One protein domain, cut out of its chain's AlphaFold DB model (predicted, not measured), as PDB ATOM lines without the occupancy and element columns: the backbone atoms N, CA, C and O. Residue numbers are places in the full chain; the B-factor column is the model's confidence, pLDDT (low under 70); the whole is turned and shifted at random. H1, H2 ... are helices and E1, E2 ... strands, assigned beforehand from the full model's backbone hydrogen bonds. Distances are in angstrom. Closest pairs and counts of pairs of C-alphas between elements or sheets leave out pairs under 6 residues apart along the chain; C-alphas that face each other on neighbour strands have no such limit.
ATOM      1  N   SER A 178     -55.278 -19.103   2.306       67.94
ATOM      2  CA  SER A 178     -54.641 -19.019   0.990       67.94
ATOM      3  C   SER A 178     -53.419 -18.104   1.084       67.94
ATOM      4  O   SER A 178     -53.480 -17.048   1.717       67.94
ATOM      5  N   VAL A 179     -52.317 -18.477   0.425       73.56
ATOM      6  CA  VAL A 179     -51.113 -17.627   0.364       73.56
ATOM      7  C   VAL A 179     -51.442 -16.248  -0.227       73.56
ATOM      8  O   VAL A 179     -50.773 -15.261   0.076       73.56
ATOM      9  N   PHE A 180     -52.508 -16.187  -1.035       80.81
ATOM     10  CA  PHE A 180     -53.073 -14.984  -1.627       80.81
ATOM     11  C   PHE A 180     -54.331 -14.551  -0.875       80.81
ATOM     12  O   PHE A 180     -55.299 -15.310  -0.781       80.81
ATOM     13  N   ARG A 181     -54.324 -13.308  -0.401       81.94
ATOM     14  CA  ARG A 181     -55.485 -12.595   0.133       81.94
ATOM     15  C   ARG A 181     -56.418 -12.111  -0.971       81.94
ATOM     16  O   ARG A 181     -57.624 -12.098  -0.773       81.94
ATOM     17  N   ASP A 182     -55.848 -11.672  -2.091       87.94
ATOM     18  CA  ASP A 182     -56.587 -11.086  -3.208       87.94
ATOM     19  C   ASP A 182     -55.794 -11.194  -4.520       87.94
ATOM     20  O   ASP A 182     -54.556 -11.210  -4.505       87.94
ATOM     21  N   ILE A 183     -56.514 -11.265  -5.640       90.94
ATOM     22  CA  ILE A 183     -55.960 -11.238  -6.998       90.94
ATOM     23  C   ILE A 183     -56.770 -10.224  -7.813       90.94
ATOM     24  O   ILE A 183     -57.922 -10.484  -8.161       90.94
ATOM     25  N   ASP A 184     -56.146  -9.097  -8.151       90.94
ATOM     26  CA  ASP A 184     -56.745  -8.019  -8.940       90.94
ATOM     27  C   ASP A 184     -56.246  -8.080 -10.390       90.94
ATOM     28  O   ASP A 184     -55.043  -8.030 -10.663       90.94
ATOM     29  N   TYR A 185     -57.194  -8.210 -11.314       92.88
ATOM     30  CA  TYR A 185     -56.994  -8.315 -12.762       92.88
ATOM     31  C   TYR A 185     -57.722  -7.195 -13.527       92.88
ATOM     32  O   TYR A 185     -57.984  -7.324 -14.723       92.88
ATOM     33  N   SER A 186     -58.099  -6.112 -12.840       91.81
ATOM     34  CA  SER A 186     -58.771  -4.961 -13.454       91.81
ATOM     35  C   SER A 186     -57.862  -4.166 -14.398       91.81
ATOM     36  O   SER A 186     -58.356  -3.522 -15.326       91.81
ATOM     37  N   ASP A 187     -56.545  -4.238 -14.195       88.12
ATOM     38  CA  ASP A 187     -55.550  -3.629 -15.068       88.12
ATOM     39  C   ASP A 187     -55.231  -4.563 -16.261       88.12
ATOM     40  O   ASP A 187     -54.841  -5.717 -16.065       88.12
ATOM     41  N   PRO A 188     -55.376  -4.102 -17.518       88.94
ATOM     42  CA  PRO A 188     -55.121  -4.932 -18.695       88.94
ATOM     43  C   PRO A 188     -53.638  -5.280 -18.901       88.94
ATOM     44  O   PRO A 188     -53.333  -6.159 -19.713       88.94
ATOM     45  N   TYR A 189     -52.715  -4.612 -18.206       88.19
ATOM     46  CA  TYR A 189     -51.270  -4.748 -18.365       88.19
ATOM     47  C   TYR A 189     -50.600  -5.573 -17.273       88.19
ATOM     48  O   TYR A 189     -49.545  -6.160 -17.521       88.19
ATOM     49  N   PHE A 190     -51.200  -5.659 -16.085       89.06
ATOM     50  CA  PHE A 190     -50.623  -6.379 -14.953       89.06
ATOM     51  C   PHE A 190     -51.706  -7.067 -14.124       89.06
ATOM     52  O   PHE A 190     -52.765  -6.503 -13.879       89.06
ATOM     53  N   VAL A 191     -51.396  -8.249 -13.598       92.25
ATOM     54  CA  VAL A 191     -52.184  -8.871 -12.527       92.25
ATOM     55  C   VAL A 191     -51.484  -8.601 -11.204       92.25
ATOM     56  O   VAL A 191     -50.290  -8.889 -11.061       92.25
ATOM     57  N   LYS A 192     -52.210  -8.050 -10.229       93.56
ATOM     58  CA  LYS A 192     -51.691  -7.777  -8.888       93.56
ATOM     59  C   LYS A 192     -52.097  -8.888  -7.930       93.56
ATOM     60  O   LYS A 192     -53.275  -9.115  -7.675       93.56
ATOM     61  N   PHE A 193     -51.098  -9.529  -7.341       93.06
ATOM     62  CA  PHE A 193     -51.269 -10.525  -6.295       93.06
ATOM     63  C   PHE A 193     -51.031  -9.868  -4.942       93.06
ATOM     64  O   PHE A 193     -49.990  -9.245  -4.727       93.06
ATOM     65  N   THR A 194     -51.974 -10.032  -4.020       91.06
ATOM     66  CA  THR A 194     -51.836  -9.590  -2.632       91.06
ATOM     67  C   THR A 194     -51.688 -10.813  -1.743       91.06
ATOM     68  O   THR A 194     -52.565 -11.671  -1.715       91.06
ATOM     69  N   LEU A 195     -50.579 -10.900  -1.019       87.25
ATOM     70  CA  LEU A 195     -50.305 -11.956  -0.055       87.25
ATOM     71  C   LEU A 195     -51.141 -11.773   1.213       87.25
ATOM     72  O   LEU A 195     -51.649 -10.685   1.498       87.25
ATOM     73  N   TYR A 196     -51.261 -12.844   1.994       80.31
ATOM     74  CA  TYR A 196     -51.985 -12.820   3.265       80.31
ATOM     75  C   TYR A 196     -51.462 -11.754   4.246       80.31
ATOM     76  O   TYR A 196     -52.254 -11.039   4.860       80.31
ATOM     77  N   ASP A 197     -50.140 -11.554   4.300       84.94
ATOM     78  CA  ASP A 197     -49.483 -10.529   5.129       84.94
ATOM     79  C   ASP A 197     -49.679  -9.083   4.619       84.94
ATOM     80  O   ASP A 197     -49.181  -8.126   5.211       84.94
ATOM     81  N   GLY A 198     -50.410  -8.909   3.515       86.88
ATOM     82  CA  GLY A 198     -50.703  -7.625   2.896       86.88
ATOM     83  C   GLY A 198     -49.636  -7.106   1.936       86.88
ATOM     84  O   GLY A 198     -49.885  -6.082   1.295       86.88
ATOM     85  N   LYS A 199     -48.495  -7.790   1.776       92.31
ATOM     86  CA  LYS A 199     -47.544  -7.468   0.701       92.31
ATOM     87  C   LYS A 199     -48.164  -7.774  -0.656       92.31
ATOM     88  O   LYS A 199     -49.031  -8.634  -0.775       92.31
ATOM     89  N   SER A 200     -47.701  -7.101  -1.704       94.81
ATOM     90  CA  SER A 200     -48.180  -7.357  -3.063       94.81
ATOM     91  C   SER A 200     -47.055  -7.369  -4.082       94.81
ATOM     92  O   SER A 200     -46.091  -6.620  -3.943       94.81
ATOM     93  N   PHE A 201     -47.227  -8.165  -5.133       93.00
ATOM     94  CA  PHE A 201     -46.381  -8.160  -6.321       93.00
ATOM     95  C   PHE A 201     -47.250  -8.166  -7.582       93.00
ATOM     96  O   PHE A 201     -48.442  -8.472  -7.528       93.00
ATOM     97  N   GLN A 202     -46.659  -7.795  -8.714       93.56
ATOM     98  CA  GLN A 202     -47.348  -7.718  -9.999       93.56
ATOM     99  C   GLN A 202     -46.648  -8.595 -11.029       93.56
ATOM    100  O   GLN A 202     -45.418  -8.673 -11.049       93.56
ATOM    101  N   ILE A 203     -47.439  -9.235 -11.885       90.44
ATOM    102  CA  ILE A 203     -46.951  -9.974 -13.050       90.44
ATOM    103  C   ILE A 203     -47.524  -9.307 -14.308       90.44
ATOM    104  O   ILE A 203     -48.737  -9.081 -14.351       90.44
ATOM    105  N   PRO A 204     -46.701  -8.995 -15.327       87.44
ATOM    106  CA  PRO A 204     -47.192  -8.463 -16.595       87.44
ATOM    107  C   PRO A 204     -48.122  -9.455 -17.299       87.44
ATOM    108  O   PRO A 204     -47.859 -10.659 -17.326       87.44
ATOM    109  N   THR A 205     -49.187  -8.951 -17.914       88.00
ATOM    110  CA  THR A 205     -50.004  -9.734 -18.844       88.00
ATOM    111  C   THR A 205     -49.277  -9.886 -20.182       88.00
ATOM    112  O   THR A 205     -48.334  -9.151 -20.486       88.00
ATOM    113  N   GLN A 206     -49.752 -10.805 -21.027       85.81
ATOM    114  CA  GLN A 206     -49.267 -10.924 -22.405       85.81
ATOM    115  C   GLN A 206     -49.359  -9.586 -23.152       85.81
ATOM    116  O   GLN A 206     -48.409  -9.187 -23.814       85.81
ATOM    117  N   ARG A 207     -50.460  -8.851 -22.965       84.75
ATOM    118  CA  ARG A 207     -50.634  -7.518 -23.545       84.75
ATOM    119  C   ARG A 207     -49.574  -6.529 -23.054       84.75
ATOM    120  O   ARG A 207     -48.995  -5.813 -23.863       84.75
ATOM    121  N   GLY A 208     -49.304  -6.493 -21.744       82.81
ATOM    122  CA  GLY A 208     -48.240  -5.653 -21.181       82.81
ATOM    123  C   GLY A 208     -46.866  -5.981 -21.755       82.81
ATOM    124  O   GLY A 208     -46.086  -5.075 -22.042       82.81
ATOM    125  N   PHE A 209     -46.593  -7.262 -21.991       88.94
ATOM    126  CA  PHE A 209     -45.354  -7.698 -22.624       88.94
ATOM    127  C   PHE A 209     -45.267  -7.292 -24.105       88.94
ATOM    128  O   PHE A 209     -44.245  -6.761 -24.533       88.94
ATOM    129  N   GLU A 210     -46.330  -7.498 -24.884       86.19
ATOM    130  CA  GLU A 210     -46.385  -7.158 -26.313       86.19
ATOM    131  C   GLU A 210     -46.236  -5.649 -26.561       86.19
ATOM    132  O   GLU A 210     -45.475  -5.235 -27.442       86.19
ATOM    133  N   GLU A 211     -46.907  -4.811 -25.765       88.75
ATOM    134  CA  GLU A 211     -46.789  -3.353 -25.885       88.75
ATOM    135  C   GLU A 211     -45.387  -2.863 -25.477       88.75
ATOM    136  O   GLU A 211     -44.821  -2.001 -26.153       88.75
ATOM    137  N   LEU A 212     -44.772  -3.458 -24.444       84.19
ATOM    138  CA  LEU A 212     -43.382  -3.162 -24.078       84.19
ATOM    139  C   LEU A 212     -42.399  -3.572 -25.185       84.19
ATOM    140  O   LEU A 212     -41.501  -2.800 -25.516       84.19
ATOM    141  N   SER A 213     -42.582  -4.754 -25.781       90.06
ATOM    142  CA  SER A 213     -41.767  -5.213 -26.914       90.06
ATOM    143  C   SER A 213     -41.870  -4.239 -28.086       90.06
ATOM    144  O   SER A 213     -40.854  -3.779 -28.597       90.06
ATOM    145  N   THR A 214     -43.094  -3.841 -28.436       92.25
ATOM    146  CA  THR A 214     -43.358  -2.874 -29.512       92.25
ATOM    147  C   THR A 214     -42.666  -1.537 -29.245       92.25
ATOM    148  O   THR A 214     -42.083  -0.930 -30.144       92.25
ATOM    149  N   TYR A 215     -42.704  -1.061 -27.999       88.12
ATOM    150  CA  TYR A 215     -42.024   0.169 -27.610       88.12
ATOM    151  C   TYR A 215     -40.498   0.067 -27.779       88.12
ATOM    152  O   TYR A 215     -39.878   0.981 -28.329       88.12
ATOM    153  N   CYS A 216     -39.895  -1.055 -27.375       89.25
ATOM    154  CA  CYS A 216     -38.470  -1.324 -27.581       89.25
ATOM    155  C   CYS A 216     -38.097  -1.378 -29.069       89.25
ATOM    156  O   CYS A 216     -37.093  -0.785 -29.469       89.25
ATOM    157  N   ASP A 217     -38.914  -2.024 -29.899       93.94
ATOM    158  CA  ASP A 217     -38.688  -2.119 -31.346       93.94
ATOM    159  C   ASP A 217     -38.729  -0.741 -32.019       93.94
ATOM    160  O   ASP A 217     -37.882  -0.417 -32.859       93.94
ATOM    161  N   ASN A 218     -39.659   0.116 -31.590       94.50
ATOM    162  CA  ASN A 218     -39.738   1.501 -32.050       94.50
ATOM    163  C   ASN A 218     -38.501   2.314 -31.639       94.50
ATOM    164  O   ASN A 218     -37.954   3.049 -32.461       94.50
ATOM    165  N   ILE A 219     -38.029   2.177 -30.393       91.62
ATOM    166  CA  ILE A 219     -36.793   2.836 -29.940       91.62
ATOM    167  C   ILE A 219     -35.603   2.385 -30.785       91.62
ATOM    168  O   ILE A 219     -34.851   3.227 -31.273       91.62
ATOM    169  N   ASN A 220     -35.447   1.077 -30.988       87.75
ATOM    170  CA  ASN A 220     -34.345   0.526 -31.772       87.75
ATOM    171  C   ASN A 220     -34.377   1.026 -33.219       87.75
ATOM    172  O   ASN A 220     -33.341   1.408 -33.760       87.75
ATOM    173  N   THR A 221     -35.568   1.096 -33.817       94.06
ATOM    174  CA  THR A 221     -35.768   1.649 -35.160       94.06
ATOM    175  C   THR A 221     -35.347   3.116 -35.225       94.06
ATOM    176  O   THR A 221     -34.550   3.491 -36.083       94.06
ATOM    177  N   ASN A 222     -35.806   3.937 -34.275       92.75
ATOM    178  CA  ASN A 222     -35.460   5.359 -34.218       92.75
ATOM    179  C   ASN A 222     -33.953   5.584 -34.022       92.75
ATOM    180  O   ASN A 222     -33.368   6.440 -34.685       92.75
ATOM    181  N   ILE A 223     -33.310   4.805 -33.144       93.69
ATOM    182  CA  ILE A 223     -31.852   4.840 -32.954       93.69
ATOM    183  C   ILE A 223     -31.141   4.483 -34.263       93.69
ATOM    184  O   ILE A 223     -30.205   5.180 -34.653       93.69
ATOM    185  N   GLY A 224     -31.608   3.445 -34.965       92.25
ATOM    186  CA  GLY A 224     -31.099   3.064 -36.281       92.25
ATOM    187  C   GLY A 224     -31.161   4.218 -37.284       92.25
ATOM    188  O   GLY A 224     -30.140   4.575 -37.871       92.25
ATOM    189  N   SER A 225     -32.316   4.876 -37.405       93.69
ATOM    190  CA  SER A 225     -32.484   6.033 -38.294       93.69
ATOM    191  C   SER A 225     -31.574   7.211 -37.923       93.69
ATOM    192  O   SER A 225     -30.997   7.846 -38.804       93.69
ATOM    193  N   CYS A 226     -31.389   7.506 -36.632       87.25
ATOM    194  CA  CYS A 226     -30.440   8.538 -36.207       87.25
ATOM    195  C   CYS A 226     -29.000   8.194 -36.613       87.25
ATOM    196  O   CYS A 226     -28.272   9.069 -37.083       87.25
ATOM    197  N   MET A 227     -28.591   6.931 -36.464       88.69
ATOM    198  CA  MET A 227     -27.257   6.479 -36.865       88.69
ATOM    199  C   MET A 227     -27.035   6.597 -38.376       88.69
ATOM    200  O   MET A 227     -25.957   7.011 -38.798       88.69
ATOM    201  N   GLU A 228     -28.043   6.294 -39.195       92.88
ATOM    202  CA  GLU A 228     -27.976   6.496 -40.649       92.88
ATOM    203  C   GLU A 228     -27.771   7.969 -41.018       92.88
ATOM    204  O   GLU A 228     -26.916   8.284 -41.848       92.88
ATOM    205  N   ILE A 229     -28.488   8.887 -40.362       89.38
ATOM    206  CA  ILE A 229     -28.288  10.329 -40.558       89.38
ATOM    207  C   ILE A 229     -26.845  10.709 -40.214       89.38
ATOM    208  O   ILE A 229     -26.172  11.322 -41.034       89.38
ATOM    209  N   PHE A 230     -26.330  10.308 -39.047       84.44
ATOM    210  CA  PHE A 230     -24.951  10.632 -38.665       84.44
ATOM    211  C   PHE A 230     -23.912  10.088 -39.650       84.44
ATOM    212  O   PHE A 230     -22.966  10.797 -39.990       84.44
ATOM    213  N   ASN A 231     -24.107   8.865 -40.141       84.69
ATOM    214  CA  ASN A 231     -23.185   8.226 -41.079       84.69
ATOM    215  C   ASN A 231     -23.241   8.821 -42.496       84.69
ATOM    216  O   ASN A 231     -22.312   8.616 -43.274       84.69
ATOM    217  N   THR A 232     -24.309   9.546 -42.844       89.38
ATOM    218  CA  THR A 232     -24.495  10.169 -44.167       89.38
ATOM    219  C   THR A 232     -24.152  11.656 -44.197       89.38
ATOM    220  O   THR A 232     -24.130  12.250 -45.277       89.38
ATOM    221  N   ILE A 233     -23.837  12.269 -43.051       88.12
ATOM    222  CA  ILE A 233     -23.338  13.646 -43.010       88.12
ATOM    223  C   ILE A 233     -22.012  13.715 -43.771       88.12
ATOM    224  O   ILE A 233     -21.019  13.091 -43.392       88.12
ATOM    225  N   ASP A 234     -21.977  14.543 -44.815       88.44
ATOM    226  CA  ASP A 234     -20.729  14.925 -45.465       88.44
ATOM    227  C   ASP A 234     -19.905  15.796 -44.508       88.44
ATOM    228  O   ASP A 234     -20.048  17.019 -44.423       88.44
TER     229      ASP A 234
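Overview. This is residues 178 to 234 of the 266 residues of the protein "DUF4988 domain-containing protein" of Bacteroidales bacterium (UniProt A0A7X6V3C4). A small three-stranded sheet forms a head at one end, and one long helix, H1, runs away from it as an arm, with residues 213 to 234 sticking out free. The printed part has 57 residues, with E1, E2, E3 and H1 in chain order; the sheet, order E1 - E2 - E3, is antiparallel, and the class is mixed. The whole is extended, with a radius of gyration of the C-alphas of 19.6 A and spans of 66 by 18 by 12 A.

Arrangement. E1, residues 180 to 184, and E2, residues 190 to 195, form an antiparallel hairpin at 160 degrees, with N 184 and O 192 2.9 A apart, within hydrogen-bond range. E2 and E3, residues 200 to 204, form another at 156 degrees, with N 193 and O 201 within range at 2.9 A. The three strands make a meander, each the antiparallel neighbour of the one before. H1, residues 206 to 232, only grazes the sheet with residues 206 to 212; the closest C-alphas of E2 and H1, those of Phe 190 and Gly 208, are 6.7 A apart. In H1 every O i to N i+4 pair is within hydrogen-bond range.

Along the chain. E1 begins at C-alpha 180, (-53.073, -14.984, -1.627). E2 is 15.9 A long and E3 13.6 A. H1 is 39.1 A long and ends at C-alpha 232, (-24.495, 10.169, -44.167).

Size, cuts and confidence. The C-alphas of Ser 178 and Asp 234, the two farthest apart, are 66.8 A apart. The printed part has no cut, and its three links are tight. Residue 178 alone has a pLDDT under 70.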